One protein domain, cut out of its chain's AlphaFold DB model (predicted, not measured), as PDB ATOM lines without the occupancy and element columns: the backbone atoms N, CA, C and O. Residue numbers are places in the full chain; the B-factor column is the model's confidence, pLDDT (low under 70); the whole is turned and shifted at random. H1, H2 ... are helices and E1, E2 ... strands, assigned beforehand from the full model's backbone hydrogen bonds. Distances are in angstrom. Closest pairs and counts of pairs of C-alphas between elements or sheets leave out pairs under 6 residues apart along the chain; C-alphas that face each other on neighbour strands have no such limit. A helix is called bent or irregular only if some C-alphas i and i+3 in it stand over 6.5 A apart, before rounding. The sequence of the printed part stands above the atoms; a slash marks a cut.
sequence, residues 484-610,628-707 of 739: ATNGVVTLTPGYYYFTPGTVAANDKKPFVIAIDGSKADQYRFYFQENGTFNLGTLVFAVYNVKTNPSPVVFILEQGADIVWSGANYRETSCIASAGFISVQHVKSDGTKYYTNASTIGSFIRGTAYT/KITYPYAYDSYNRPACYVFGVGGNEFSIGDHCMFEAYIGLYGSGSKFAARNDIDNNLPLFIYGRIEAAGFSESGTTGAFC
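AT A GLANCE: This is residues 484 to 610 and 628 to 707 of the 739 residues of an uncharacterized protein of Ruminococcaceae bacterium YAD3003 (UniProt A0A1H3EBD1). The chain is wound in stacked turns, a solenoid of three-sided coils whose strands line up into three walls round a narrow core. H2 covers the outside of one wall near its E1 end, and H1 sits at a corner between E4 of that wall and E5 of the next. The walls are parallel sheets, in the orders E1 E4 E7 E10 E13 E16 E19, E2 E5 E8 E11 E14 E17 and E3 E6 E9 E12 E15 E18. The printed part has 207 residues, with 19 named strands and two named helices, H1 after E4 and H2 after E10; the class is mostly strand, with 103 residues, under half, in named elements. The whole is compact, with a radius of gyration of the C-alphas of 16.0 A and spans of 47 by 37 by 36 A.

HOW THE PARTS SIT: One sheet runs E1, residues 488 to 490, E4, 511 to 516, E7, 538 to 543, E10, 578 to 582, E13, 659 to 661, E16, 685 to 688, and E19, 705 to 707. E4 and E7 are parallel at 25 degrees, with N 513 and O 539 within hydrogen-bond range at 2.8 A. H2, residues 597 to 606, is on one face of this sheet, making two layers, a helix layer and a sheet. Its height over the sheet is 8.2 A, over E4 and E7, and it runs slantwise to the strands, at 35 degrees to E7 on the local plane; the closest C-alphas of H2 and E4 are those of Ala 597 and Ala 514, 5.1 A apart. The second sheet, twisted, runs E2, residues 494 to 498, E5, 523 to 527, E8, 552 to 556, E11, 643 to 648, E14, 664 to 668, and E17, 691 to 694; in E8 and E11, parallel, N 554 and O 644 are 2.8 A apart. H1, residues 517 to 522, only grazes the first sheet; its closest C-alpha to E8 is that of Ala 520, 4.8 A from that of Val 552. The third sheet runs E3, residues 501 to 503, E6, 531 to 536, E9, 560 to 565, E12, 652 to 655, E15, 673 to 676, and E18, 696 to 699; in E6 and E9, parallel, N 533 and O 561 are 2.7 A apart. The second and third sheets form a sandwich, two sheets face to face, with their strands at 56 degrees. E6 runs on into E7 at 72 degrees. In H2 every O i to N i+4 pair is within hydrogen-bond range; H1 is irregular, with C-alphas 518 and 521 8.3 A apart, 0 of 2 such pairs and 2 of 3 O i to N i+3 pairs within range.

IN THESE COORDINATES: E1 begins at C-alpha 488, (1.155, -26.170, -86.443). From first to last C-alpha E4 and E9 each measure 16.2 A, E11 17.0 A and H2 13.6 A. E19 ends at C-alpha 707, (4.401, 0.400, -80.691).

THE WHOLE: The two C-alphas farthest apart, those of Asp 589 and Ser 670, are 48.3 A apart. Residues 611 to 627, in the link from H2 to E11, are not printed, and C-alphas 610 and 628 are 20.4 A apart across this cut. The links E9 to E10 and E10 to H2 are long. The mean pLDDT of the printed part is 73.3; 70 residues are under 70, among them 583 to 593, 628 to 640 and 678 to 690.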
ATOM      1  N   ALA A 484       4.375 -30.352 -89.566       77.31
ATOM      2  CA  ALA A 484       3.233 -29.480 -89.406       77.31
ATOM      3  C   ALA A 484       1.925 -30.240 -89.648       77.31
ATOM      4  O   ALA A 484       1.644 -30.714 -90.744       77.31
ATOM      5  N   THR A 485       1.052 -30.266 -88.643       78.88
ATOM      6  CA  THR A 485      -0.358 -30.614 -88.851       78.88
ATOM      7  C   THR A 485      -1.138 -29.316 -88.965       78.88
ATOM      8  O   THR A 485      -1.212 -28.555 -88.005       78.88
ATOM      9  N   ASN A 486      -1.686 -29.023 -90.150       81.50
ATOM     10  CA  ASN A 486      -2.340 -27.741 -90.442       81.50
ATOM     11  C   ASN A 486      -1.453 -26.534 -90.081       81.50
ATOM     12  O   ASN A 486      -1.918 -25.607 -89.417       81.50
ATOM     13  N   GLY A 487      -0.177 -26.549 -90.484       82.94
ATOM     14  CA  GLY A 487       0.776 -25.459 -90.224       82.94
ATOM     15  C   GLY A 487       1.145 -25.255 -88.750       82.94
ATOM     16  O   GLY A 487       1.739 -24.235 -88.419       82.94
ATOM     17  N   VAL A 488       0.789 -26.192 -87.865       88.44
ATOM     18  CA  VAL A 488       1.155 -26.170 -86.443       88.44
ATOM     19  C   VAL A 488       2.182 -27.262 -86.171       88.44
ATOM     20  O   VAL A 488       1.934 -28.440 -86.437       88.44
ATOM     21  N   VAL A 489       3.323 -26.871 -85.613       88.06
ATOM     22  CA  VAL A 489       4.429 -27.741 -85.213       88.06
ATOM     23  C   VAL A 489       4.463 -27.794 -83.691       88.06
ATOM     24  O   VAL A 489       4.604 -26.768 -83.034       88.06
ATOM     25  N   THR A 490       4.331 -28.987 -83.113       85.81
ATOM     26  CA  THR A 490       4.488 -29.179 -81.662       85.81
ATOM     27  C   THR A 490       5.893 -29.670 -81.364       85.81
ATOM     28  O   THR A 490       6.355 -30.641 -81.968       85.81
ATOM     29  N   LEU A 491       6.562 -29.017 -80.419       81.25
ATOM     30  CA  LEU A 491       7.905 -29.381 -79.988       81.25
ATOM     31  C   LEU A 491       7.875 -30.056 -78.615       81.25
ATOM     32  O   LEU A 491       7.187 -29.610 -77.695       81.25
ATOM     33  N   THR A 492       8.657 -31.121 -78.451       80.88
ATOM     34  CA  THR A 492       8.961 -31.676 -77.126       80.88
ATOM     35  C   THR A 492       9.985 -30.788 -76.411       80.88
ATOM     36  O   THR A 492      10.760 -30.116 -77.089       80.88
ATOM     37  N   PRO A 493      10.048 -30.770 -75.073       81.50
ATOM     38  CA  PRO A 493      11.137 -30.098 -74.364       81.50
ATOM     39  C   PRO A 493      12.513 -30.506 -74.908       81.50
ATOM     40  O   PRO A 493      12.719 -31.679 -75.240       81.50
ATOM     41  N   GLY A 494      13.432 -29.552 -75.044       69.06
ATOM     42  CA  GLY A 494      14.736 -29.806 -75.646       69.06
ATOM     43  C   GLY A 494      15.430 -28.575 -76.221       69.06
ATOM     44  O   GLY A 494      14.995 -27.435 -76.047       69.06
ATOM     45  N   TYR A 495      16.529 -28.852 -76.922       72.88
ATOM     46  CA  TYR A 495      17.414 -27.865 -77.526       72.88
ATOM     47  C   TYR A 495      17.182 -27.840 -79.043       72.88
ATOM     48  O   TYR A 495      17.138 -28.868 -79.716       72.88
ATOM     49  N   TYR A 496      17.017 -26.652 -79.598       80.56
ATOM     50  CA  TYR A 496      16.674 -26.439 -80.998       80.56
ATOM     51  C   TYR A 496      17.686 -25.497 -81.607       80.56
ATOM     52  O   TYR A 496      18.054 -24.523 -80.962       80.56
ATOM     53  N   TYR A 497      18.139 -25.757 -82.828       80.44
ATOM     54  CA  TYR A 497      19.067 -24.845 -83.481       80.44
ATOM     55  C   TYR A 497      18.602 -24.474 -84.881       80.44
ATOM     56  O   TYR A 497      17.987 -25.267 -85.602       80.44
ATOM     57  N   PHE A 498      18.919 -23.240 -85.234       81.06
ATOM     58  CA  PHE A 498      18.800 -22.682 -86.561       81.06
ATOM     59  C   PHE A 498      20.187 -22.628 -87.188       81.06
ATOM     60  O   PHE A 498      21.179 -22.398 -86.496       81.06
ATOM     61  N   THR A 499      20.232 -22.820 -88.500       80.56
ATOM     62  CA  THR A 499      21.394 -22.512 -89.339       80.56
ATOM     63  C   THR A 499      21.072 -21.278 -90.181       80.56
ATOM     64  O   THR A 499      19.895 -21.108 -90.528       80.56
ATOM     65  N   PRO A 500      22.060 -20.441 -90.542       82.12
ATOM     66  CA  PRO A 500      21.827 -19.271 -91.382       82.12
ATOM     67  C   PRO A 500      21.101 -19.627 -92.688       82.12
ATOM     68  O   PRO A 500      21.312 -20.698 -93.265       82.12
ATOM     69  N   GLY A 501      20.239 -18.728 -93.161       82.06
ATOM     70  CA  GLY A 501      19.380 -18.938 -94.328       82.06
ATOM     71  C   GLY A 501      17.915 -18.581 -94.076       82.06
ATOM     72  O   GLY A 501      17.574 -17.960 -93.070       82.06
ATOM     73  N   THR A 502      17.043 -18.945 -95.017       73.19
ATOM     74  CA  THR A 502      15.599 -18.680 -94.924       73.19
ATOM     75  C   THR A 502      14.857 -19.875 -94.344       73.19
ATOM     76  O   THR A 502      14.909 -20.979 -94.891       73.19
ATOM     77  N   VAL A 503      14.115 -19.634 -93.269       65.62
ATOM     78  CA  VAL A 503      13.223 -20.601 -92.634       65.62
ATOM     79  C   VAL A 503      11.792 -20.115 -92.817       65.62
ATOM     80  O   VAL A 503      11.454 -19.027 -92.360       65.62
ATOM     81  N   ALA A 504      10.990 -20.957 -93.476       62.12
ATOM     82  CA  ALA A 504       9.616 -20.728 -93.921       62.12
ATOM     83  C   ALA A 504       9.447 -19.588 -94.958       62.12
ATOM     84  O   ALA A 504       9.787 -18.431 -94.739       62.12
ATOM     85  N   ALA A 505       8.934 -19.951 -96.140       56.53
ATOM     86  CA  ALA A 505       8.495 -19.022 -97.181       56.53
ATOM     87  C   ALA A 505       7.586 -19.747 -98.192       56.53
ATOM     88  O   ALA A 505       8.091 -20.574 -98.951       56.53
ATOM     89  N   ASN A 506       6.273 -19.461 -98.175       53.47
ATOM     90  CA  ASN A 506       5.366 -19.272 -99.338       53.47
ATOM     91  C   ASN A 506       3.863 -19.410 -99.010       53.47
ATOM     92  O   ASN A 506       3.040 -19.311 -99.924       53.47
ATOM     93  N   ASP A 507       3.455 -19.640 -97.761       59.03
ATOM     94  CA  ASP A 507       2.041 -19.600 -97.392       59.03
ATOM     95  C   ASP A 507       1.642 -18.237 -96.810       59.03
ATOM     96  O   ASP A 507       2.363 -17.593 -96.060       59.03
ATOM     97  N   LYS A 508       0.435 -17.773 -97.157       70.69
ATOM     98  CA  LYS A 508      -0.176 -16.540 -96.617       70.69
ATOM     99  C   LYS A 508      -0.502 -16.632 -95.114       70.69
ATOM    100  O   LYS A 508      -1.216 -15.787 -94.581       70.69
ATOM    101  N   LYS A 509      -0.088 -17.710 -94.450       78.38
ATOM    102  CA  LYS A 509      -0.385 -18.030 -93.054       78.38
ATOM    103  C   LYS A 509       0.900 -18.504 -92.394       78.38
ATOM    104  O   LYS A 509       1.612 -19.264 -93.024       78.38
ATOM    105  N   PRO A 510       1.173 -18.150 -91.137       83.94
ATOM    106  CA  PRO A 510       2.420 -18.541 -90.508       83.94
ATOM    107  C   PRO A 510       2.480 -20.045 -90.219       83.94
ATOM    108  O   PRO A 510       1.453 -20.674 -89.927       83.94
ATOM    109  N   PHE A 511       3.689 -20.601 -90.197       86.88
ATOM    110  CA  PHE A 511       3.992 -21.787 -89.407       86.88
ATOM    111  C   PHE A 511       3.981 -21.408 -87.928       86.88
ATOM    112  O   PHE A 511       4.634 -20.449 -87.521       86.88
ATOM    113  N   VAL A 512       3.250 -22.168 -87.116       89.25
ATOM    114  CA  VAL A 512       3.170 -21.946 -85.669       89.25
ATOM    115  C   VAL A 512       3.956 -23.026 -84.945       89.25
ATOM    116  O   VAL A 512       3.539 -24.183 -84.921       89.25
ATOM    117  N   ILE A 513       5.070 -22.651 -84.324       91.62
ATOM    118  CA  ILE A 513       5.803 -23.493 -83.382       91.62
ATOM    119  C   ILE A 513       5.129 -23.353 -82.015       91.62
ATOM    120  O   ILE A 513       5.329 -22.368 -81.313       91.62
ATOM    121  N   ALA A 514       4.309 -24.333 -81.644       90.44
ATOM    122  CA  ALA A 514       3.583 -24.346 -80.381       90.44
ATOM    123  C   ALA A 514       4.438 -24.938 -79.246       90.44
ATOM    124  O   ALA A 514       4.868 -26.097 -79.313       90.44
ATOM    125  N   ILE A 515       4.633 -24.155 -78.185       90.12
ATOM    126  CA  ILE A 515       5.498 -24.455 -77.038       90.12
ATOM    127  C   ILE A 515       4.657 -24.547 -75.763       90.12
ATOM    128  O   ILE A 515       3.866 -23.656 -75.465       90.12
ATOM    129  N   ASP A 516       4.830 -25.630 -75.004       87.44
ATOM    130  CA  ASP A 516       4.147 -25.833 -73.723       87.44
ATOM    131  C   ASP A 516       4.811 -24.985 -72.627       87.44
ATOM    132  O   ASP A 516       5.839 -25.356 -72.062       87.44
ATOM    133  N   GLY A 517       4.196 -23.851 -72.314       81.31
ATOM    134  CA  GLY A 517       4.611 -22.896 -71.291       81.31
ATOM    135  C   GLY A 517       4.680 -23.483 -69.883       81.31
ATOM    136  O   GLY A 517       5.425 -22.980 -69.045       81.31
ATOM    137  N   SER A 518       3.996 -24.603 -69.616       79.31
ATOM    138  CA  SER A 518       4.137 -25.303 -68.333       79.31
ATOM    139  C   SER A 518       5.526 -25.925 -68.129       79.31
ATOM    140  O   SER A 518       5.862 -26.267 -66.991       79.31
ATOM    141  N   LYS A 519       6.308 -26.026 -69.215       79.81
ATOM    142  CA  LYS A 519       7.669 -26.571 -69.315       79.81
ATOM    143  C   LYS A 519       8.632 -25.593 -70.004       79.81
ATOM    144  O   LYS A 519       9.605 -26.025 -70.618       79.81
ATOM    145  N   ALA A 520       8.327 -24.296 -69.997       78.25
ATOM    146  CA  ALA A 520       9.098 -23.280 -70.718       78.25
ATOM    147  C   ALA A 520      10.590 -23.248 -70.324       78.25
ATOM    148  O   ALA A 520      11.456 -23.103 -71.191       78.25
ATOM    149  N   ASP A 521      10.898 -23.531 -69.055       69.88
ATOM    150  CA  ASP A 521      12.247 -23.728 -68.508       69.88
ATOM    151  C   ASP A 521      13.076 -24.792 -69.247       69.88
ATOM    152  O   ASP A 521      14.304 -24.749 -69.193       69.88
ATOM    153  N   GLN A 522      12.430 -25.699 -69.981       76.12
ATOM    154  CA  GLN A 522      13.057 -26.822 -70.682       76.12
ATOM    155  C   GLN A 522      13.221 -26.599 -72.197       76.12
ATOM    156  O   GLN A 522      13.701 -27.497 -72.893       76.12
ATOM    157  N   TYR A 523      12.816 -25.444 -72.736       79.25
ATOM    158  CA  TYR A 523      12.960 -25.122 -74.160       79.25
ATOM    159  C   TYR A 523      14.080 -24.108 -74.389       79.25
ATOM    160  O   TYR A 523      14.082 -23.023 -73.800       79.25
ATOM    161  N   ARG A 524      15.024 -24.446 -75.273       78.69
ATOM    162  CA  ARG A 524      16.124 -23.560 -75.676       78.69
ATOM    163  C   ARG A 524      16.282 -23.544 -77.189       78.69
ATOM    164  O   ARG A 524      16.327 -24.605 -77.810       78.69
ATOM    165  N   PHE A 525      16.412 -22.356 -77.762       85.12
ATOM    166  CA  PHE A 525      16.615 -22.147 -79.194       85.12
ATOM    167  C   PHE A 525      17.936 -21.415 -79.432       85.12
ATOM    168  O   PHE A 525      18.202 -20.407 -78.787       85.12
ATOM    169  N   TYR A 526      18.748 -21.908 -80.360       81.19
ATOM    170  CA  TYR A 526      20.067 -21.368 -80.681       81.19
ATOM    171  C   TYR A 526      20.110 -20.933 -82.139       81.19
ATOM    172  O   TYR A 526      19.767 -21.707 -83.031       81.19
ATOM    173  N   PHE A 527      20.583 -19.723 -82.381       83.19
ATOM    174  CA  PHE A 527      20.939 -19.239 -83.707       83.19
ATOM    175  C   PHE A 527      22.448 -19.399 -83.829       83.19
ATOM    176  O   PHE A 527      23.204 -18.595 -83.285       83.19
ATOM    177  N   GLN A 528      22.850 -20.536 -84.401       72.88
ATOM    178  CA  GLN A 528      24.236 -20.993 -84.403       72.88
ATOM    179  C   GLN A 528      24.968 -20.480 -85.629       72.88
ATOM    180  O   GLN A 528      24.423 -20.562 -86.726       72.88
ATOM    181  N   GLU A 529      26.230 -20.099 -85.443       72.81
ATOM    182  CA  GLU A 529      27.106 -19.553 -86.483       72.81
ATOM    183  C   GLU A 529      26.810 -18.086 -86.839       72.81
ATOM    184  O   GLU A 529      25.695 -17.581 -86.719       72.81
ATOM    185  N   ASN A 530      27.856 -17.394 -87.293       79.56
ATOM    186  CA  ASN A 530      27.742 -16.043 -87.828       79.56
ATOM    187  C   ASN A 530      26.994 -16.092 -89.170       79.56
ATOM    188  O   ASN A 530      27.365 -16.862 -90.062       79.56
ATOM    189  N   GLY A 531      25.960 -15.268 -89.311       86.25
ATOM    190  CA  GLY A 531      25.180 -15.163 -90.535       86.25
ATOM    191  C   GLY A 531      23.758 -14.672 -90.299       86.25
ATOM    192  O   GLY A 531      23.329 -14.450 -89.171       86.25
ATOM    193  N   THR A 532      23.016 -14.523 -91.395       89.69
ATOM    194  CA  THR A 532      21.645 -14.003 -91.372       89.69
ATOM    195  C   THR A 532      20.609 -15.128 -91.352       89.69
ATOM    196  O   THR A 532      20.627 -16.032 -92.191       89.69
ATOM    197  N   PHE A 533      19.655 -15.033 -90.432       90.19
ATOM    198  CA  PHE A 533      18.532 -15.942 -90.237       90.19
ATOM    199  C   PHE A 533      17.246 -15.233 -90.645       90.19
ATOM    200  O   PHE A 533      16.703 -14.421 -89.899       90.19
ATOM    201  N   ASN A 534      16.748 -15.541 -91.836       87.12
ATOM    202  CA  ASN A 534      15.511 -14.966 -92.346       87.12
ATOM    203  C   ASN A 534      14.336 -15.827 -91.874       87.12
ATOM    204  O   ASN A 534      14.067 -16.888 -92.441       87.12
ATOM    205  N   LEU A 535      13.654 -15.379 -90.824       87.06
ATOM    206  CA  LEU A 535      12.483 -16.030 -90.248       87.06
ATOM    207  C   LEU A 535      11.224 -15.441 -90.887       87.06
ATOM    208  O   LEU A 535      10.645 -14.461 -90.409       87.06
ATOM    209  N   GLY A 536      10.847 -16.022 -92.024       82.00
ATOM    210  CA  GLY A 536       9.676 -15.634 -92.795       82.00
ATOM    211  C   GLY A 536       8.447 -16.416 -92.356       82.00
ATOM    212  O   GLY A 536       8.506 -17.633 -92.237       82.00
ATOM    213  N   THR A 537       7.293 -15.776 -92.159       83.44
ATOM    214  CA  THR A 537       6.023 -16.493 -91.904       83.44
ATOM    215  C   THR A 537       6.107 -17.509 -90.744       83.44
ATOM    216  O   THR A 537       5.575 -18.615 -90.835       83.44
ATOM    217  N   LEU A 538       6.824 -17.178 -89.665       87.75
ATOM    218  CA  LEU A 538       7.113 -18.091 -88.555       87.75
ATOM    219  C   LEU A 538       6.754 -17.455 -87.214       87.75
ATOM    220  O   LEU A 538       7.310 -16.421 -86.852       87.75
ATOM    221  N   VAL A 539       5.871 -18.100 -86.455       89.50
ATOM    222  CA  VAL A 539       5.449 -17.644 -85.126       89.50
ATOM    223  C   VAL A 539       5.782 -18.701 -84.081       89.50
ATOM    224  O   VAL A 539       5.392 -19.862 -84.207       89.50
ATOM    225  N   PHE A 540       6.458 -18.294 -83.013       91.75
ATOM    226  CA  PHE A 540       6.622 -19.095 -81.807       91.75
ATOM    227  C   PHE A 540       5.498 -18.748 -80.839       91.75
ATOM    228  O   PHE A 540       5.368 -17.603 -80.415       91.75
ATOM    229  N   ALA A 541       4.681 -19.741 -80.512       90.00
ATOM    230  CA  ALA A 541       3.464 -19.568 -79.740       90.00
ATOM    231  C   ALA A 541       3.539 -20.357 -78.432       90.00
ATOM    232  O   ALA A 541       3.521 -21.591 -78.452       90.00
ATOM    233  N   VAL A 542       3.595 -19.670 -77.294       88.19
ATOM    234  CA  VAL A 542       3.622 -20.315 -75.976       88.19
ATOM    235  C   VAL A 542       2.196 -20.437 -75.436       88.19
ATOM    236  O   VAL A 542       1.489 -19.441 -75.304       88.19
ATOM    237  N   TYR A 543       1.762 -21.662 -75.137       85.62
ATOM    238  CA  TYR A 543       0.452 -21.970 -74.545       85.62
ATOM    239  C   TYR A 543       0.615 -22.530 -73.128       85.62
ATOM    240  O   TYR A 543       1.703 -22.956 -72.771       85.62
ATOM    241  N   ASN A 544      -0.435 -22.571 -72.298       79.31
ATOM    242  CA  ASN A 544      -0.329 -22.995 -70.883       79.31
ATOM    243  C   ASN A 544       0.717 -22.208 -70.061       79.31
ATOM    244  O   ASN A 544       1.345 -22.758 -69.152       79.31
ATOM    245  N   VAL A 545       0.905 -20.927 -70.373       75.06
ATOM    246  CA  VAL A 545       1.781 -20.025 -69.616       75.06
ATOM    247  C   VAL A 545       1.253 -19.899 -68.175       75.06
ATOM    248  O   VAL A 545       0.042 -19.843 -67.949       75.06
ATOM    249  N   LYS A 546       2.151 -19.949 -67.186       67.56
ATOM    250  CA  LYS A 546       1.828 -19.799 -65.754       67.56
ATOM    251  C   LYS A 546       1.915 -18.326 -65.354       67.56
ATOM    252  O   LYS A 546       2.682 -17.598 -65.962       67.56
ATOM    253  N   THR A 547       1.232 -17.921 -64.282       57.78
ATOM    254  CA  THR A 547       1.489 -16.641 -63.597       57.78
ATOM    255  C   THR A 547       2.932 -16.681 -63.081       57.78
ATOM    256  O   THR A 547       3.235 -17.499 -62.218       57.78
ATOM    257  N   ASN A 548       3.835 -15.896 -63.681       59.34
ATOM    258  CA  ASN A 548       5.305 -16.053 -63.631       59.34
ATOM    259  C   ASN A 548       5.845 -17.306 -64.338       59.34
ATOM    260  O   ASN A 548       6.301 -18.249 -63.682       59.34
ATOM    261  N   PRO A 549       5.837 -17.349 -65.676       63.47
ATOM    262  CA  PRO A 549       6.479 -18.444 -66.376       63.47
ATOM    263  C   PRO A 549       8.002 -18.343 -66.220       63.47
ATOM    264  O   PRO A 549       8.582 -17.261 -66.327       63.47
ATOM    265  N   SER A 550       8.674 -19.481 -66.041       69.62
ATOM    266  CA  SER A 550      10.072 -19.575 -66.461       69.62
ATOM    267  C   SER A 550      10.129 -19.296 -67.970       69.62
ATOM    268  O   SER A 550       9.241 -19.762 -68.686       69.62
ATOM    269  N   PRO A 551      11.113 -18.552 -68.485       76.50
ATOM    270  CA  PRO A 551      11.115 -18.153 -69.884       76.50
ATOM    271  C   PRO A 551      11.532 -19.300 -70.812       76.50
ATOM    272  O   PRO A 551      12.428 -20.091 -70.508       76.50
ATOM    273  N   VAL A 552      10.935 -19.325 -72.001       82.88
ATOM    274  CA  VAL A 552      11.518 -19.957 -73.185       82.88
ATOM    275  C   VAL A 552      12.673 -19.074 -73.646       82.88
ATOM    276  O   VAL A 552      12.474 -17.884 -73.887       82.88
ATOM    277  N   VAL A 553      13.875 -19.633 -73.784       83.25
ATOM    278  CA  VAL A 553      15.074 -18.828 -74.067       83.25
ATOM    279  C   VAL A 553      15.579 -19.052 -75.489       83.25
ATOM    280  O   VAL A 553      15.789 -20.188 -75.922       83.25
ATOM    281  N   PHE A 554      15.828 -17.947 -76.182       86.50
ATOM    282  CA  PHE A 554      16.441 -17.846 -77.497       86.50
ATOM    283  C   PHE A 554      17.825 -17.212 -77.345       86.50
ATOM    284  O   PHE A 554      17.975 -16.185 -76.684       86.50
ATOM    285  N   ILE A 555      18.843 -17.831 -77.933       82.50
ATOM    286  CA  ILE A 555      20.247 -17.448 -77.778       82.50
ATOM    287  C   ILE A 555      20.840 -17.200 -79.164       82.50
ATOM    288  O   ILE A 555      20.842 -18.099 -80.008       82.50
ATOM    289  N   LEU A 556      21.352 -15.990 -79.385       82.69
ATOM    290  CA  LEU A 556      22.072 -15.594 -80.591       82.69
ATOM    291  C   LEU A 556      23.566 -15.748 -80.324       82.69
ATOM    292  O   LEU A 556      24.109 -15.109 -79.418       82.69
ATOM    293  N   GLU A 557      24.233 -16.609 -81.091       76.81
ATOM    294  CA  GLU A 557      25.693 -16.655 -81.081       76.81
ATOM    295  C   GLU A 557      26.273 -15.382 -81.711       76.81
ATOM    296  O   GLU A 557      25.574 -14.612 -82.366       76.81
ATOM    297  N   GLN A 558      27.562 -15.134 -81.494       77.06
ATOM    298  CA  GLN A 558      28.222 -13.919 -81.961       77.06
ATOM    299  C   GLN A 558      28.065 -13.723 -83.484       77.06
ATOM    300  O   GLN A 558      28.498 -14.571 -84.266       77.06
ATOM    301  N   GLY A 559      27.492 -12.586 -83.897       79.25
ATOM    302  CA  GLY A 559      27.255 -12.253 -85.309       79.25
ATOM    303  C   GLY A 559      26.090 -13.005 -85.968       79.25
ATOM    304  O   GLY A 559      26.041 -13.097 -87.191       79.25
ATOM    305  N   ALA A 560      25.192 -13.602 -85.183       85.31
ATOM    306  CA  ALA A 560      23.923 -14.128 -85.675       85.31
ATOM    307  C   ALA A 560      22.899 -12.990 -85.825       85.31
ATOM    308  O   ALA A 560      22.432 -12.443 -84.823       85.31
ATOM    309  N   ASP A 561      22.537 -12.671 -87.064       90.75
ATOM    310  CA  ASP A 561      21.585 -11.612 -87.393       90.75
ATOM    311  C   ASP A 561      20.221 -12.223 -87.699       90.75
ATOM    312  O   ASP A 561      20.086 -13.012 -88.633       90.75
ATOM    313  N   ILE A 562      19.186 -11.877 -86.942       90.38
ATOM    314  CA  ILE A 562      17.829 -12.353 -87.207       90.38
ATOM    315  C   ILE A 562      17.067 -11.302 -87.994       90.38
ATOM    316  O   ILE A 562      16.994 -10.149 -87.593       90.38
ATOM    317  N   VAL A 563      16.415 -11.735 -89.067       88.94
ATOM    318  CA  VAL A 563      15.499 -10.917 -89.855       88.94
ATOM    319  C   VAL A 563      14.123 -11.567 -89.822       88.94
ATOM    320  O   VAL A 563      13.895 -12.612 -90.432       88.94
ATOM    321  N   TRP A 564      13.186 -10.944 -89.120       87.31
ATOM    322  CA  TRP A 564      11.789 -11.356 -89.102       87.31
ATOM    323  C   TRP A 564      11.023 -10.729 -90.253       87.31
ATOM    324  O   TRP A 564      11.191  -9.555 -90.592       87.31
ATOM    325  N   SER A 565      10.158 -11.523 -90.873       77.62
ATOM    326  CA  SER A 565       9.367 -11.048 -92.000       77.62
ATOM    327  C   SER A 565       8.042 -11.779 -92.135       77.62
ATOM    328  O   SER A 565       7.964 -12.999 -91.998       77.62
ATOM    329  N   GLY A 566       6.978 -11.040 -92.433       68.88
ATOM    330  CA  GLY A 566       5.719 -11.621 -92.872       68.88
ATOM    331  C   GLY A 566       5.630 -11.782 -94.388       68.88
ATOM    332  O   GLY A 566       6.345 -11.127 -95.145       68.88
ATOM    333  N   ALA A 567       4.689 -12.615 -94.844       62.28
ATOM    334  CA  ALA A 567       4.120 -12.431 -96.176       62.28
ATOM    335  C   ALA A 567       3.428 -11.055 -96.225       62.28
ATOM    336  O   ALA A 567       2.909 -10.603 -95.204       62.28
ATOM    337  N   ASN A 568       3.429 -10.402 -97.392       58.34
ATOM    338  CA  ASN A 568       2.855  -9.067 -97.580       58.34
ATOM    339  C   ASN A 568       1.464  -8.978 -96.920       58.34
ATOM    340  O   ASN A 568       0.559  -9.738 -97.276       58.34
ATOM    341  N   TYR A 569       1.304  -8.071 -95.952       53.75
ATOM    342  CA  TYR A 569       0.122  -7.957 -95.084       53.75
ATOM    343  C   TYR A 569      -1.200  -7.826 -95.857       53.75
ATOM    344  O   TYR A 569      -2.261  -8.213 -95.370       53.75
ATOM    345  N   ARG A 570      -1.143  -7.322 -97.101       55.44
ATOM    346  CA  ARG A 570      -2.295  -7.212 -98.014       55.44
ATOM    347  C   ARG A 570      -2.901  -8.565 -98.379       55.44
ATOM    348  O   ARG A 570      -3.979  -8.621 -98.966       55.44
ATOM    349  N   GLU A 571      -2.210  -9.652 -98.057       55.41
ATOM    350  CA  GLU A 571      -2.590 -11.011 -98.403       55.41
ATOM    351  C   GLU A 571      -2.826 -11.924 -97.191       55.41
ATOM    352  O   GLU A 571      -3.271 -13.057 -97.388       55.41
ATOM    353  N   THR A 572      -2.569 -11.467 -95.959       59.38
ATOM    354  CA  THR A 572      -2.617 -12.307 -94.751       59.38
ATOM    355  C   THR A 572      -3.811 -11.963 -93.858       59.38
ATOM    356  O   THR A 572      -3.963 -10.830 -93.418       59.38
ATOM    357  N   SER A 573      -4.652 -12.956 -93.548       65.81
ATOM    358  CA  SER A 573      -5.813 -12.830 -92.649       65.81
ATOM    359  C   SER A 573      -5.535 -13.408 -91.251       65.81
ATOM    360  O   SER A 573      -6.410 -14.055 -90.676       65.81
ATOM    361  N   CYS A 574      -4.299 -13.309 -90.764       73.62
ATOM    362  CA  CYS A 574      -3.861 -13.849 -89.470       73.62
ATOM    363  C   CYS A 574      -3.546 -12.718 -88.485       73.62
ATOM    364  O   CYS A 574      -3.455 -11.572 -88.906       73.62
ATOM    365  N   ILE A 575      -3.391 -13.030 -87.197       72.75
ATOM    366  CA  ILE A 575      -3.103 -12.038 -86.143       72.75
ATOM    367  C   ILE A 575      -1.633 -11.591 -86.148       72.75
ATOM    368  O   ILE A 575      -1.314 -10.457 -85.824       72.75
ATOM    369  N   ALA A 576      -0.737 -12.484 -86.567       78.38
ATOM    370  CA  ALA A 576       0.675 -12.199 -86.767       78.38
ATOM    371  C   ALA A 576       1.196 -13.033 -87.932       78.38
ATOM    372  O   ALA A 576       0.768 -14.176 -88.126       78.38
ATOM    373  N   SER A 577       2.118 -12.471 -88.708       79.44
ATOM    374  CA  SER A 577       2.824 -13.212 -89.753       79.44
ATOM    375  C   SER A 577       4.142 -13.783 -89.244       79.44
ATOM    376  O   SER A 577       4.539 -14.846 -89.705       79.44
ATOM    377  N   ALA A 578       4.810 -13.132 -88.293       85.06
ATOM    378  CA  ALA A 578       6.022 -13.663 -87.683       85.06
ATOM    379  C   ALA A 578       6.232 -13.141 -86.250       85.06
ATOM    380  O   ALA A 578       5.638 -12.132 -85.875       85.06
ATOM    381  N   GLY A 579       7.076 -13.819 -85.468       88.38
ATOM    382  CA  GLY A 579       7.550 -13.352 -84.159       88.38
ATOM    383  C   GLY A 579       7.200 -14.269 -82.980       88.38
ATOM    384  O   GLY A 579       7.140 -15.493 -83.130       88.38
ATOM    385  N   PHE A 580       7.010 -13.684 -81.795       87.31
ATOM    386  CA  PHE A 580       6.720 -14.383 -80.537       87.31
ATOM    387  C   PHE A 580       5.337 -13.990 -80.030       87.31
ATOM    388  O   PHE A 580       5.019 -12.809 -79.962       87.31
ATOM    389  N   ILE A 581       4.534 -14.970 -79.631       83.50
ATOM    390  CA  ILE A 581       3.234 -14.750 -78.995       83.50
ATOM    391  C   ILE A 581       3.157 -15.666 -77.778       83.50
ATOM    392  O   ILE A 581       3.329 -16.882 -77.909       83.50
ATOM    393  N   SER A 582       2.855 -15.129 -76.600       75.75
ATOM    394  CA  SER A 582       2.557 -15.935 -75.420       75.75
ATOM    395  C   SER A 582       1.173 -15.623 -74.890       75.75
ATOM    396  O   SER A 582       0.959 -14.750 -74.068       75.75
ATOM    397  N   VAL A 583       0.197 -16.421 -75.312       61.81
ATOM    398  CA  VAL A 583      -1.172 -16.212 -74.848       61.81
ATOM    399  C   VAL A 583      -1.336 -16.846 -73.472       61.81
ATOM    400  O   VAL A 583      -1.627 -18.039 -73.338       61.81
ATOM    401  N   GLN A 584      -1.172 -16.033 -72.435       60.91
ATOM    402  CA  GLN A 584      -1.695 -16.328 -71.114       60.91
ATOM    403  C   GLN A 584      -3.030 -15.599 -70.993       60.91
ATOM    404  O   GLN A 584      -3.037 -14.384 -70.954       60.91
ATOM    405  N   HIS A 585      -4.155 -16.306 -70.891       55.50
ATOM    406  CA  HIS A 585      -4.942 -16.184 -69.667       55.50
ATOM    407  C   HIS A 585      -6.206 -17.026 -69.632       55.50
ATOM    408  O   HIS A 585      -6.807 -17.473 -70.608       55.50
ATOM    409  N   VAL A 586      -6.569 -17.227 -68.381       51.88
ATOM    410  CA  VAL A 586      -7.838 -17.682 -67.877       51.88
ATOM    411  C   VAL A 586      -8.798 -16.486 -67.899       51.88
ATOM    412  O   VAL A 586      -8.419 -15.408 -67.446       51.88
ATOM    413  N   LYS A 587     -10.025 -16.648 -68.410       51.94
ATOM    414  CA  LYS A 587     -11.101 -15.648 -68.287       51.94
ATOM    415  C   LYS A 587     -11.236 -15.169 -66.837       51.94
ATOM    416  O   LYS A 587     -10.932 -15.911 -65.905       51.94
ATOM    417  N   SER A 588     -11.848 -14.001 -66.642       46.19
ATOM    418  CA  SER A 588     -12.296 -13.529 -65.320       46.19
ATOM    419  C   SER A 588     -13.199 -14.529 -64.574       46.19
ATOM    420  O   SER A 588     -13.331 -14.446 -63.358       46.19
ATOM    421  N   ASP A 589     -13.793 -15.488 -65.294       50.72
ATOM    422  CA  ASP A 589     -14.604 -16.586 -64.758       50.72
ATOM    423  C   ASP A 589     -13.819 -17.874 -64.411       50.72
ATOM    424  O   ASP A 589     -14.422 -18.853 -63.975       50.72
ATOM    425  N   GLY A 590     -12.494 -17.907 -64.596       52.22
ATOM    426  CA  GLY A 590     -11.671 -19.084 -64.303       52.22
ATOM    427  C   GLY A 590     -11.485 -20.074 -65.469       52.22
ATOM    428  O   GLY A 590     -10.802 -21.088 -65.302       52.22
ATOM    429  N   THR A 591     -12.017 -19.801 -66.666       58.97
ATOM    430  CA  THR A 591     -11.861 -20.684 -67.843       58.97
ATOM    431  C   THR A 591     -10.551 -20.437 -68.597       58.97
ATOM    432  O   THR A 591     -10.328 -19.337 -69.091       58.97
ATOM    433  N   LYS A 592      -9.701 -21.462 -68.764       58.50
ATOM    434  CA  LYS A 592      -8.427 -21.358 -69.511       58.50
ATOM    435  C   LYS A 592      -8.649 -21.289 -71.029       58.50
ATOM    436  O   LYS A 592      -9.303 -22.176 -71.580       58.50
ATOM    437  N   TYR A 593      -8.057 -20.306 -71.709       60.28
ATOM    438  CA  TYR A 593      -7.943 -20.314 -73.171       60.28
ATOM    439  C   TYR A 593      -6.714 -21.115 -73.637       60.28
ATOM    440  O   TYR A 593      -5.716 -21.206 -72.930       60.28
ATOM    441  N   TYR A 594      -6.822 -21.716 -74.828       72.50
ATOM    442  CA  TYR A 594      -5.732 -22.361 -75.580       72.50
ATOM    443  C   TYR A 594      -4.870 -23.351 -74.776       72.50
ATOM    444  O   TYR A 594      -3.678 -23.164 -74.571       72.50
ATOM    445  N   THR A 595      -5.468 -24.459 -74.336       74.44
ATOM    446  CA  THR A 595      -4.792 -25.468 -73.496       74.44
ATOM    447  C   THR A 595      -3.870 -26.422 -74.259       74.44
ATOM    448  O   THR A 595      -3.222 -27.280 -73.655       74.44
ATOM    449  N   ASN A 596      -3.833 -26.322 -75.588       85.69
ATOM    450  CA  ASN A 596      -3.052 -27.204 -76.443       85.69
ATOM    451  C   ASN A 596      -2.563 -26.504 -77.723       85.69
ATOM    452  O   ASN A 596      -3.124 -25.499 -78.173       85.69
ATOM    453  N   ALA A 597      -1.556 -27.120 -78.345       87.62
ATOM    454  CA  ALA A 597      -0.922 -26.660 -79.575       87.62
ATOM    455  C   ALA A 597      -1.907 -26.396 -80.728       87.62
ATOM    456  O   ALA A 597      -1.799 -25.378 -81.408       87.62
ATOM    457  N   SER A 598      -2.900 -27.271 -80.931       87.31
ATOM    458  CA  SER A 598      -3.877 -27.092 -82.012       87.31
ATOM    459  C   SER A 598      -4.702 -25.826 -81.807       87.31
ATOM    460  O   SER A 598      -4.905 -25.076 -82.753       87.31
ATOM    461  N   THR A 599      -5.170 -25.574 -80.584       85.81
ATOM    462  CA  THR A 599      -6.011 -24.410 -80.290       85.81
ATOM    463  C   THR A 599      -5.270 -23.084 -80.441       85.81
ATOM    464  O   THR A 599      -5.813 -22.179 -81.073       85.81
ATOM    465  N   ILE A 600      -4.034 -22.966 -79.933       85.25
ATOM    466  CA  ILE A 600      -3.239 -21.737 -80.103       85.25
ATOM    467  C   ILE A 600      -2.834 -21.532 -81.570       85.25
ATOM    468  O   ILE A 600      -2.914 -20.425 -82.095       85.25
ATOM    469  N   GLY A 601      -2.493 -22.612 -82.280       87.44
ATOM    470  CA  GLY A 601      -2.167 -22.548 -83.700       87.44
ATOM    471  C   GLY A 601      -3.358 -22.145 -84.571       87.44
ATOM    472  O   GLY A 601      -3.206 -21.336 -85.484       87.44
ATOM    473  N   SER A 602      -4.562 -22.646 -84.275       85.06
ATOM    474  CA  SER A 602      -5.789 -22.218 -84.957       85.06
ATOM    475  C   SER A 602      -6.133 -20.756 -84.688       85.06
ATOM    476  O   SER A 602      -6.596 -20.090 -85.607       85.06
ATOM    477  N   PHE A 603      -5.890 -20.254 -83.474       83.00
ATOM    478  CA  PHE A 603      -6.057 -18.837 -83.156       83.00
ATOM    479  C   PHE A 603      -5.120 -17.974 -84.006       83.00
ATOM    480  O   PHE A 603      -5.586 -17.144 -84.777       83.00
ATOM    481  N   ILE A 604      -3.814 -18.249 -83.981       83.75
ATOM    482  CA  ILE A 604      -2.833 -17.427 -84.703       83.75
ATOM    483  C   ILE A 604      -3.081 -17.448 -86.217       83.75
ATOM    484  O   ILE A 604      -3.057 -16.411 -86.874       83.75
ATOM    485  N   ARG A 605      -3.368 -18.625 -86.789       85.31
ATOM    486  CA  ARG A 605      -3.575 -18.797 -88.242       85.31
ATOM    487  C   ARG A 605      -4.995 -18.467 -88.719       85.31
ATOM    488  O   ARG A 605      -5.248 -18.510 -89.932       85.31
ATOM    489  N   GLY A 606      -5.937 -18.270 -87.799       79.19
ATOM    490  CA  GLY A 606      -7.376 -18.201 -88.077       79.19
ATOM    491  C   GLY A 606      -8.048 -16.893 -87.672       79.19
ATOM    492  O   GLY A 606      -9.058 -16.556 -88.282       79.19
ATOM    493  N   THR A 607      -7.497 -16.167 -86.700       76.38
ATOM    494  CA  THR A 607      -7.973 -14.841 -86.283       76.38
ATOM    495  C   THR A 607      -7.446 -13.786 -87.240       76.38
ATOM    496  O   THR A 607      -6.238 -13.730 -87.462       76.38
ATOM    497  N   ALA A 608      -8.318 -12.946 -87.799       73.75
ATOM    498  CA  ALA A 608      -7.868 -11.858 -88.656       73.75
ATOM    499  C   ALA A 608      -7.292 -10.713 -87.820       73.75
ATOM    500  O   ALA A 608      -7.871 -10.327 -86.808       73.75
ATOM    501  N   TYR A 609      -6.201 -10.108 -88.288       67.88
ATOM    502  CA  TYR A 609      -5.654  -8.881 -87.704       67.88
ATOM    503  C   TYR A 609      -6.705  -7.764 -87.560       67.88
ATOM    504  O   TYR A 609      -6.716  -7.018 -86.586       67.88
ATOM    505  N   THR A 610      -7.654  -7.676 -88.498       64.50
ATOM    506  CA  THR A 610      -8.762  -6.714 -88.426       64.50
ATOM    507  C   THR A 610      -9.699  -6.948 -87.246       64.50
ATOM    508  O   THR A 610     -10.310  -5.991 -86.779       64.50
ATOM    509  N   LYS A 628     -11.900   2.379 -69.830       37.94
ATOM    510  CA  LYS A 628     -10.740   1.486 -69.834       37.94
ATOM    511  C   LYS A 628     -10.557   0.867 -71.221       37.94
ATOM    512  O   LYS A 628     -11.470   0.216 -71.716       37.94
ATOM    513  N   ILE A 629      -9.393   1.050 -71.835       37.91
ATOM    514  CA  ILE A 629      -8.937   0.242 -72.958       37.91
ATOM    515  C   ILE A 629      -8.824  -1.154 -72.403       37.91
ATOM    516  O   ILE A 629      -8.183  -1.401 -71.381       37.91
ATOM    517  N   THR A 630      -9.581  -2.028 -73.032       39.00
ATOM    518  CA  THR A 630      -9.522  -3.445 -72.756       39.00
ATOM    519  C   THR A 630      -8.447  -3.935 -73.706       39.00
ATOM    520  O   THR A 630      -8.676  -3.945 -74.913       39.00
ATOM    521  N   TYR A 631      -7.252  -4.231 -73.185       47.06
ATOM    522  CA  TYR A 631      -6.280  -5.007 -73.953       47.06
ATOM    523  C   TYR A 631      -6.996  -6.256 -74.483       47.06
ATOM    524  O   TYR A 631      -7.911  -6.748 -73.803       47.06
ATOM    525  N   PRO A 632      -6.634  -6.773 -75.672       48.25
ATOM    526  CA  PRO A 632      -7.133  -8.072 -76.084       48.25
ATOM    527  C   PRO A 632      -6.955  -9.031 -74.912       48.25
ATOM    528  O   PRO A 632      -5.879  -9.095 -74.329       48.25
ATOM    529  N   TYR A 633      -8.005  -9.765 -74.546       49.12
ATOM    530  CA  TYR A 633      -8.000 -10.710 -73.418       49.12
ATOM    531  C   TYR A 633      -6.879 -11.768 -73.501       49.12
ATOM    532  O   TYR A 633      -6.685 -12.534 -72.560       49.12
ATOM    533  N   ALA A 634      -6.211 -11.848 -74.653       48.88
ATOM    534  CA  ALA A 634      -5.066 -12.690 -74.940       48.88
ATOM    535  C   ALA A 634      -3.732 -12.144 -74.389       48.88
ATOM    536  O   ALA A 634      -2.827 -12.948 -74.183       48.88
ATOM    537  N   TYR A 635      -3.614 -10.831 -74.152       54.97
ATOM    538  CA  TYR A 635      -2.384 -10.173 -73.701       54.97
ATOM    539  C   TYR A 635      -2.629  -9.467 -72.370       54.97
ATOM    540  O   TYR A 635      -3.348  -8.470 -72.288       54.97
ATOM    541  N   ASP A 636      -2.032 -10.006 -71.318       49.09
ATOM    542  CA  ASP A 636      -2.113  -9.459 -69.974       49.09
ATOM    543  C   ASP A 636      -0.838  -8.647 -69.675       49.09
ATOM    544  O   ASP A 636       0.253  -9.207 -69.586       49.09
ATOM    545  N   SER A 637      -0.989  -7.332 -69.473       47.41
ATOM    546  CA  SER A 637       0.087  -6.402 -69.094       47.41
ATOM    547  C   SER A 637       0.764  -6.703 -67.745       47.41
ATOM    548  O   SER A 637       1.735  -6.035 -67.399       47.41
ATOM    549  N   TYR A 638       0.232  -7.639 -66.955       51.38
ATOM    550  CA  TYR A 638       0.658  -7.953 -65.589       51.38
ATOM    551  C   TYR A 638       1.620  -9.148 -65.499       51.38
ATOM    552  O   TYR A 638       2.246  -9.343 -64.457       51.38
ATOM    553  N   ASN A 639       1.767  -9.955 -66.556       55.41
ATOM    554  CA  ASN A 639       2.639 -11.133 -66.531       55.41
ATOM    555  C   ASN A 639       4.024 -10.847 -67.132       55.41
ATOM    556  O   ASN A 639       4.184 -10.043 -68.051       55.41
ATOM    557  N   ARG A 640       5.042 -11.555 -66.624       65.81
ATOM    558  CA  ARG A 640       6.385 -11.572 -67.225       65.81
ATOM    559  C   ARG A 640       6.311 -12.099 -68.665       65.81
ATOM    560  O   ARG A 640       5.532 -13.023 -68.913       65.81
ATOM    561  N   PRO A 641       7.168 -11.608 -69.581       70.75
ATOM    562  CA  PRO A 641       7.208 -12.153 -70.931       70.75
ATOM    563  C   PRO A 641       7.593 -13.637 -70.872       70.75
ATOM    564  O   PRO A 641       8.510 -14.011 -70.139       70.75
ATOM    565  N   ALA A 642       6.918 -14.497 -71.638       77.50
ATOM    566  CA  ALA A 642       7.224 -15.931 -71.626       77.50
ATOM    567  C   ALA A 642       8.427 -16.304 -72.511       77.50
ATOM    568  O   ALA A 642       8.918 -17.429 -72.421       77.50
ATOM    569  N   CYS A 643       8.901 -15.388 -73.361       83.00
ATOM    570  CA  CYS A 643      10.009 -15.597 -74.296       83.00
ATOM    571  C   CYS A 643      11.128 -14.582 -74.054       83.00
ATOM    572  O   CYS A 643      10.871 -13.380 -74.096       83.00
ATOM    573  N   TYR A 644      12.366 -15.037 -73.842       83.50
ATOM    574  CA  TYR A 644      13.549 -14.172 -73.719       83.50
ATOM    575  C   TYR A 644      14.512 -14.424 -74.874       83.50
ATOM    576  O   TYR A 644      14.868 -15.569 -75.142       83.50
ATOM    577  N   VAL A 645      14.975 -13.361 -75.523       85.94
ATOM    578  CA  VAL A 645      15.979 -13.388 -76.587       85.94
ATOM    579  C   VAL A 645      17.245 -12.716 -76.078       85.94
ATOM    580  O   VAL A 645      17.199 -11.571 -75.640       85.94
ATOM    581  N   PHE A 646      18.373 -13.414 -76.164       83.00
ATOM    582  CA  PHE A 646      19.679 -12.903 -75.766       83.00
ATOM    583  C   PHE A 646      20.663 -13.012 -76.921       83.00
ATOM    584  O   PHE A 646      20.915 -14.115 -77.400       83.00
ATOM    585  N   GLY A 647      21.266 -11.901 -77.328       77.19
ATOM    586  CA  GLY A 647      22.371 -11.885 -78.286       77.19
ATOM    587  C   GLY A 647      23.547 -11.096 -77.751       77.19
ATOM    588  O   GLY A 647      23.343 -10.074 -77.098       77.19
ATOM    589  N   VAL A 648      24.770 -11.570 -78.002       69.75
ATOM    590  CA  VAL A 648      25.996 -10.849 -77.651       69.75
ATOM    591  C   VAL A 648      27.013 -10.814 -78.783       69.75
ATOM    592  O   VAL A 648      27.402 -11.846 -79.324       69.75
ATOM    593  N   GLY A 649      27.572  -9.622 -79.007       69.19
ATOM    594  CA  GLY A 649      28.774  -9.425 -79.814       69.19
ATOM    595  C   GLY A 649      28.495  -9.200 -81.297       69.19
ATOM    596  O   GLY A 649      29.061  -9.895 -82.140       69.19
ATOM    597  N   GLY A 650      27.671  -8.203 -81.613       79.50
ATOM    598  CA  GLY A 650      27.430  -7.771 -82.987       79.50
ATOM    599  C   GLY A 650      26.212  -8.424 -83.628       79.50
ATOM    600  O   GLY A 650      26.272  -8.731 -84.809       79.50
ATOM    601  N   ASN A 651      25.158  -8.695 -82.855       86.75
ATOM    602  CA  ASN A 651      23.911  -9.269 -83.370       86.75
ATOM    603  C   ASN A 651      22.939  -8.190 -83.838       86.75
ATOM    604  O   ASN A 651      22.627  -7.275 -83.077       86.75
ATOM    605  N   GLU A 652      22.363  -8.348 -85.019       89.94
ATOM    606  CA  GLU A 652      21.230  -7.547 -85.469       89.94
ATOM    607  C   GLU A 652      19.907  -8.306 -85.267       89.94
ATOM    608  O   GLU A 652      19.754  -9.440 -85.715       89.94
ATOM    609  N   PHE A 653      18.932  -7.693 -84.593       89.75
ATOM    610  CA  PHE A 653      17.553  -8.191 -84.534       89.75
ATOM    611  C   PHE A 653      16.662  -7.257 -85.347       89.75
ATOM    612  O   PHE A 653      16.270  -6.198 -84.864       89.75
ATOM    613  N   SER A 654      16.362  -7.662 -86.577       87.44
ATOM    614  CA  SER A 654      15.623  -6.877 -87.558       87.44
ATOM    615  C   SER A 654      14.174  -7.336 -87.682       87.44
ATOM    616  O   SER A 654      13.898  -8.518 -87.896       87.44
ATOM    617  N   ILE A 655      13.233  -6.400 -87.572       81.50
ATOM    618  CA  ILE A 655      11.790  -6.654 -87.684       81.50
ATOM    619  C   ILE A 655      11.233  -6.156 -89.020       81.50
ATOM    620  O   ILE A 655      11.718  -5.174 -89.571       81.50
ATOM    621  N   GLY A 656      10.231  -6.848 -89.560       76.69
ATOM    622  CA  GLY A 656       9.572  -6.510 -90.827       76.69
ATOM    623  C   GLY A 656       8.054  -6.414 -90.700       76.69
ATOM    624  O   GLY A 656       7.509  -6.452 -89.599       76.69
ATOM    625  N   ASP A 657       7.361  -6.353 -91.839       72.56
ATOM    626  CA  ASP A 657       5.897  -6.247 -91.891       72.56
ATOM    627  C   ASP A 657       5.176  -7.311 -91.050       72.56
ATOM    628  O   ASP A 657       5.482  -8.507 -91.131       72.56
ATOM    629  N   HIS A 658       4.146  -6.865 -90.319       73.69
ATOM    630  CA  HIS A 658       3.170  -7.720 -89.634       73.69
ATOM    631  C   HIS A 658       3.808  -8.724 -88.649       73.69
ATOM    632  O   HIS A 658       3.349  -9.864 -88.492       73.69
ATOM    633  N   CYS A 659       4.899  -8.300 -88.004       77.81
ATOM    634  CA  CYS A 659       5.534  -9.032 -86.916       77.81
ATOM    635  C   CYS A 659       4.919  -8.642 -85.563       77.81
ATOM    636  O   CYS A 659       4.577  -7.482 -85.337       77.81
ATOM    637  N   MET A 660       4.813  -9.618 -84.664       79.94
ATOM    638  CA  MET A 660       4.328  -9.445 -83.299       79.94
ATOM    639  C   MET A 660       5.325 -10.077 -82.334       79.94
ATOM    640  O   MET A 660       5.693 -11.239 -82.508       79.94
ATOM    641  N   PHE A 661       5.769  -9.328 -81.329       80.25
ATOM    642  CA  PHE A 661       6.764  -9.812 -80.375       80.25
ATOM    643  C   PHE A 661       6.290  -9.650 -78.945       80.25
ATOM    644  O   PHE A 661       6.291  -8.546 -78.421       80.25
ATOM    645  N   GLU A 662       5.968 -10.760 -78.297       79.38
ATOM    646  CA  GLU A 662       5.793 -10.842 -76.856       79.38
ATOM    647  C   GLU A 662       7.040 -11.446 -76.208       79.38
ATOM    648  O   GLU A 662       7.149 -12.660 -76.014       79.38
ATOM    649  N   ALA A 663       8.048 -10.603 -75.979       78.44
ATOM    650  CA  ALA A 663       9.352 -11.065 -75.531       78.44
ATOM    651  C   ALA A 663      10.152  -9.998 -74.782       78.44
ATOM    652  O   ALA A 663      10.003  -8.796 -74.987       78.44
ATOM    653  N   TYR A 664      11.077 -10.467 -73.955       78.94
ATOM    654  CA  TYR A 664      12.235  -9.678 -73.564       78.94
ATOM    655  C   TYR A 664      13.343  -9.861 -74.604       78.94
ATOM    656  O   TYR A 664      13.664 -10.996 -74.950       78.94
ATOM    657  N   ILE A 665      13.926  -8.771 -75.100       83.25
ATOM    658  CA  ILE A 665      14.993  -8.790 -76.107       83.25
ATOM    659  C   ILE A 665      16.206  -8.045 -75.545       83.25
ATOM    660  O   ILE A 665      16.172  -6.826 -75.410       83.25
ATOM    661  N   GLY A 666      17.269  -8.785 -75.234       82.75
ATOM    662  CA  GLY A 666      18.547  -8.272 -74.747       82.75
ATOM    663  C   GLY A 666      19.673  -8.484 -75.766       82.75
ATOM    664  O   GLY A 666      20.092  -9.617 -76.005       82.75
ATOM    665  N   LEU A 667      20.183  -7.408 -76.362       81.88
ATOM    666  CA  LEU A 667      21.216  -7.405 -77.405       81.88
ATOM    667  C   LEU A 667      22.449  -6.637 -76.922       81.88
ATOM    668  O   LEU A 667      22.506  -5.411 -76.965       81.88
ATOM    669  N   TYR A 668      23.463  -7.363 -76.471       76.94
ATOM    670  CA  TYR A 668      24.593  -6.810 -75.724       76.94
ATOM    671  C   TYR A 668      25.906  -6.847 -76.496       76.94
ATOM    672  O   TYR A 668      26.076  -7.588 -77.465       76.94
ATOM    673  N   GLY A 669      26.885  -6.079 -76.029       70.75
ATOM    674  CA  GLY A 669      28.184  -5.965 -76.689       70.75
ATOM    675  C   GLY A 669      28.167  -5.086 -77.944       70.75
ATOM    676  O   GLY A 669      27.123  -4.724 -78.480       70.75
ATOM    677  N   SER A 670      29.364  -4.708 -78.393       74.12
ATOM    678  CA  SER A 670      29.548  -3.763 -79.501       74.12
ATOM    679  C   SER A 670      28.946  -4.285 -80.810       74.12
ATOM    680  O   SER A 670      29.113  -5.456 -81.147       74.12
ATOM    681  N   GLY A 671      28.256  -3.402 -81.539       75.31
ATOM    682  CA  GLY A 671      27.623  -3.695 -82.826       75.31
ATOM    683  C   GLY A 671      26.272  -4.405 -82.731       75.31
ATOM    684  O   GLY A 671      25.606  -4.543 -83.752       75.31
ATOM    685  N   SER A 672      25.859  -4.851 -81.539       83.88
ATOM    686  CA  SER A 672      24.546  -5.464 -81.365       83.88
ATOM    687  C   SER A 672      23.458  -4.402 -81.436       83.88
ATOM    688  O   SER A 672      23.546  -3.389 -80.745       83.88
ATOM    689  N   LYS A 673      22.424  -4.604 -82.245       86.06
ATOM    690  CA  LYS A 673      21.380  -3.599 -82.436       86.06
ATOM    691  C   LYS A 673      20.013  -4.209 -82.689       86.06
ATOM    692  O   LYS A 673      19.883  -5.241 -83.347       86.06
ATOM    693  N   PHE A 674      18.998  -3.531 -82.177       85.44
ATOM    694  CA  PHE A 674      17.625  -3.734 -82.602       85.44
ATOM    695  C   PHE A 674      17.367  -2.867 -83.834       85.44
ATOM    696  O   PHE A 674      17.776  -1.703 -83.851       85.44
ATOM    697  N   ALA A 675      16.728  -3.416 -84.863       81.81
ATOM    698  CA  ALA A 675      16.463  -2.674 -86.080       81.81
ATOM    699  C   ALA A 675      15.109  -2.985 -86.721       81.81
ATOM    700  O   ALA A 675      14.511  -4.038 -86.505       81.81
ATOM    701  N   ALA A 676      14.645  -2.063 -87.557       75.12
ATOM    702  CA  ALA A 676      13.551  -2.298 -88.488       75.12
ATOM    703  C   ALA A 676      14.067  -2.363 -89.922       75.12
ATOM    704  O   ALA A 676      14.997  -1.647 -90.310       75.12
ATOM    705  N   ARG A 677      13.442  -3.224 -90.724       72.56
ATOM    706  CA  ARG A 677      13.709  -3.341 -92.157       72.56
ATOM    707  C   ARG A 677      13.260  -2.095 -92.906       72.56
ATOM    708  O   ARG A 677      12.245  -1.503 -92.579       72.56
ATOM    709  N   ASN A 678      13.964  -1.778 -93.984       63.06
ATOM    710  CA  ASN A 678      13.761  -0.578 -94.798       63.06
ATOM    711  C   ASN A 678      12.537  -0.620 -95.729       63.06
ATOM    712  O   ASN A 678      12.239   0.366 -96.402       63.06
ATOM    713  N   ASP A 679      11.859  -1.760 -95.829       61.22
ATOM    714  CA  ASP A 679      10.753  -1.993 -96.756       61.22
ATOM    715  C   ASP A 679       9.381  -2.111 -96.079       61.22
ATOM    716  O   ASP A 679       8.420  -2.525 -96.725       61.22
ATOM    717  N   ILE A 680       9.282  -1.723 -94.803       61.38
ATOM    718  CA  ILE A 680       8.037  -1.801 -94.029       61.38
ATOM    719  C   ILE A 680       7.011  -0.786 -94.541       61.38
ATOM    720  O   ILE A 680       7.334   0.374 -94.820       61.38
ATOM    721  N   ASP A 681       5.742  -1.197 -94.625       59.50
ATOM    722  CA  ASP A 681       4.657  -0.255 -94.904       59.50
ATOM    723  C   ASP A 681       4.451   0.695 -93.719       59.50
ATOM    724  O   ASP A 681       4.015   0.324 -92.631       59.50
ATOM    725  N   ASN A 682       4.705   1.965 -93.997       56.06
ATOM    726  CA  ASN A 682       4.541   3.124 -93.131       56.06
ATOM    727  C   ASN A 682       3.200   3.236 -92.382       56.06
ATOM    728  O   ASN A 682       3.115   3.948 -91.384       56.06
ATOM    729  N   ASN A 683       2.140   2.582 -92.857       54.69
ATOM    730  CA  ASN A 683       0.818   2.640 -92.227       54.69
ATOM    731  C   ASN A 683       0.568   1.520 -91.215       54.69
ATOM    732  O   ASN A 683      -0.526   1.457 -90.647       54.69
ATOM    733  N   LEU A 684       1.527   0.616 -91.014       54.78
ATOM    734  CA  LEU A 684       1.344  -0.534 -90.145       54.78
ATOM    735  C   LEU A 684       2.085  -0.354 -88.821       54.78
ATOM    736  O   LEU A 684       3.280  -0.054 -88.817       54.78
ATOM    737  N   PRO A 685       1.388  -0.545 -87.690       53.69
ATOM    738  CA  PRO A 685       2.047  -0.618 -86.400       53.69
ATOM    739  C   PRO A 685       2.892  -1.892 -86.307       53.69
ATOM    740  O   PRO A 685       2.454  -2.984 -86.679       53.69
ATOM    741  N   LEU A 686       4.102  -1.741 -85.783       59.19
ATOM    742  CA  LEU A 686       4.955  -2.840 -85.350       59.19
ATOM    743  C   LEU A 686       4.651  -3.076 -83.871       59.19
ATOM    744  O   LEU A 686       4.891  -2.191 -83.050       59.19
ATOM    745  N   PHE A 687       4.084  -4.236 -83.532       63.84
ATOM    746  CA  PHE A 687       3.666  -4.506 -82.159       63.84
ATOM    747  C   PHE A 687       4.740  -5.258 -81.382       63.84
ATOM    748  O   PHE A 687       5.017  -6.436 -81.641       63.84
ATOM    749  N   ILE A 688       5.308  -4.584 -80.388       65.19
ATOM    750  CA  ILE A 688       6.246  -5.177 -79.441       65.19
ATOM    751  C   ILE A 688       5.655  -5.094 -78.044       65.19
ATOM    752  O   ILE A 688       5.638  -4.061 -77.388       65.19
ATOM    753  N   TYR A 689       5.175  -6.231 -77.587       65.62
ATOM    754  CA  TYR A 689       4.595  -6.480 -76.284       65.62
ATOM    755  C   TYR A 689       5.695  -6.962 -75.325       65.62
ATOM    756  O   TYR A 689       5.827  -8.150 -75.040       65.62
ATOM    757  N   GLY A 690       6.585  -6.072 -74.888       65.31
ATOM    758  CA  GLY A 690       7.791  -6.518 -74.196       65.31
ATOM    759  C   GLY A 690       8.808  -5.432 -73.877       65.31
ATOM    760  O   GLY A 690       8.524  -4.242 -73.973       65.31
ATOM    761  N   ARG A 691      10.011  -5.850 -73.478       73.69
ATOM    762  CA  ARG A 691      11.129  -4.956 -73.136       73.69
ATOM    763  C   ARG A 691      12.301  -5.177 -74.081       73.69
ATOM    764  O   ARG A 691      12.651  -6.322 -74.360       73.69
ATOM    765  N   ILE A 692      12.918  -4.078 -74.512       77.00
ATOM    766  CA  ILE A 692      14.124  -4.084 -75.342       77.00
ATOM    767  C   ILE A 692      15.269  -3.435 -74.574       77.00
ATOM    768  O   ILE A 692      15.155  -2.305 -74.098       77.00
ATOM    769  N   GLU A 693      16.382  -4.150 -74.513       78.81
ATOM    770  CA  GLU A 693      17.680  -3.648 -74.089       78.81
ATOM    771  C   GLU A 693      18.664  -3.941 -75.218       78.81
ATOM    772  O   GLU A 693      18.916  -5.103 -75.529       78.81
ATOM    773  N   ALA A 694      19.209  -2.917 -75.868       78.19
ATOM    774  CA  ALA A 694      20.114  -3.113 -76.996       78.19
ATOM    775  C   ALA A 694      21.311  -2.161 -76.941       78.19
ATOM    776  O   ALA A 694      21.199  -1.024 -76.489       78.19
ATOM    777  N   ALA A 695      22.472  -2.605 -77.425       75.81
ATOM    778  CA  ALA A 695      23.613  -1.708 -77.548       75.81
ATOM    779  C   ALA A 695      23.308  -0.596 -78.565       75.81
ATOM    780  O   ALA A 695      23.571   0.561 -78.265       75.81
ATOM    781  N   GLY A 696      22.694  -0.898 -79.708       76.81
ATOM    782  CA  GLY A 696      22.205   0.103 -80.659       76.81
ATOM    783  C   GLY A 696      20.728  -0.060 -81.012       76.81
ATOM    784  O   GLY A 696      20.143  -1.134 -80.848       76.81
ATOM    785  N   PHE A 697      20.137   1.003 -81.549       77.56
ATOM    786  CA  PHE A 697      18.780   0.996 -82.101       77.56
ATOM    787  C   PHE A 697      18.786   1.700 -83.464       77.56
ATOM    788  O   PHE A 697      19.353   2.786 -83.582       77.56
ATOM    789  N   SER A 698      18.210   1.090 -84.504       73.19
ATOM    790  CA  SER A 698      18.241   1.644 -85.866       73.19
ATOM    791  C   SER A 698      16.963   1.359 -86.658       73.19
ATOM    792  O   SER A 698      16.653   0.219 -86.984       73.19
ATOM    793  N   GLU A 699      16.237   2.405 -87.033       63.81
ATOM    794  CA  GLU A 699      15.052   2.316 -87.894       63.81
ATOM    795  C   GLU A 699      15.448   2.825 -89.283       63.81
ATOM    796  O   GLU A 699      15.801   3.992 -89.472       63.81
ATOM    797  N   SER A 700      15.491   1.932 -90.271       55.06
ATOM    798  CA  SER A 700      16.075   2.245 -91.576       55.06
ATOM    799  C   SER A 700      15.096   2.996 -92.490       55.06
ATOM    800  O   SER A 700      14.518   2.430 -93.410       55.06
ATOM    801  N   GLY A 701      14.926   4.306 -92.263       50.72
ATOM    802  CA  GLY A 701      14.162   5.208 -93.147       50.72
ATOM    803  C   GLY A 701      12.667   4.885 -93.261       50.72
ATOM    804  O   GLY A 701      12.011   5.287 -94.225       50.72
ATOM    805  N   THR A 702      12.142   4.122 -92.307       48.16
ATOM    806  CA  THR A 702      10.745   3.716 -92.228       48.16
ATOM    807  C   THR A 702       9.968   4.650 -91.319       48.16
ATOM    808  O   THR A 702      10.382   4.945 -90.204       48.16
ATOM    809  N   THR A 703       8.779   5.063 -91.756       43.00
ATOM    810  CA  THR A 703       7.855   5.840 -90.911       43.00
ATOM    811  C   THR A 703       6.862   4.959 -90.145       43.00
ATOM    812  O   THR A 703       5.918   5.489 -89.552       43.00
ATOM    813  N   GLY A 704       7.054   3.632 -90.179       44.84
ATOM    814  CA  GLY A 704       6.236   2.659 -89.458       44.84
ATOM    815  C   GLY A 704       6.189   2.962 -87.959       44.84
ATOM    816  O   GLY A 704       7.174   3.406 -87.371       44.84
ATOM    817  N   ALA A 705       5.020   2.772 -87.348       51.22
ATOM    818  CA  ALA A 705       4.801   3.095 -85.943       51.22
ATOM    819  C   ALA A 705       5.320   1.960 -85.059       51.22
ATOM    820  O   ALA A 705       4.626   0.958 -84.866       51.22
ATOM    821  N   PHE A 706       6.527   2.101 -84.514       56.94
ATOM    822  CA  PHE A 706       6.974   1.231 -83.433       56.94
ATOM    823  C   PHE A 706       6.051   1.427 -82.220       56.94
ATOM    824  O   PHE A 706       5.947   2.533 -81.685       56.94
ATOM    825  N   CYS A 707       5.373   0.364 -81.780       54.91
ATOM    826  CA  CYS A 707       4.401   0.400 -80.691       54.91
ATOM    827  C   CYS A 707       4.810  -0.560 -79.568       54.91
ATOM    828  O   CYS A 707       4.925  -1.766 -79.788       54.91
TER     829      CYS A 707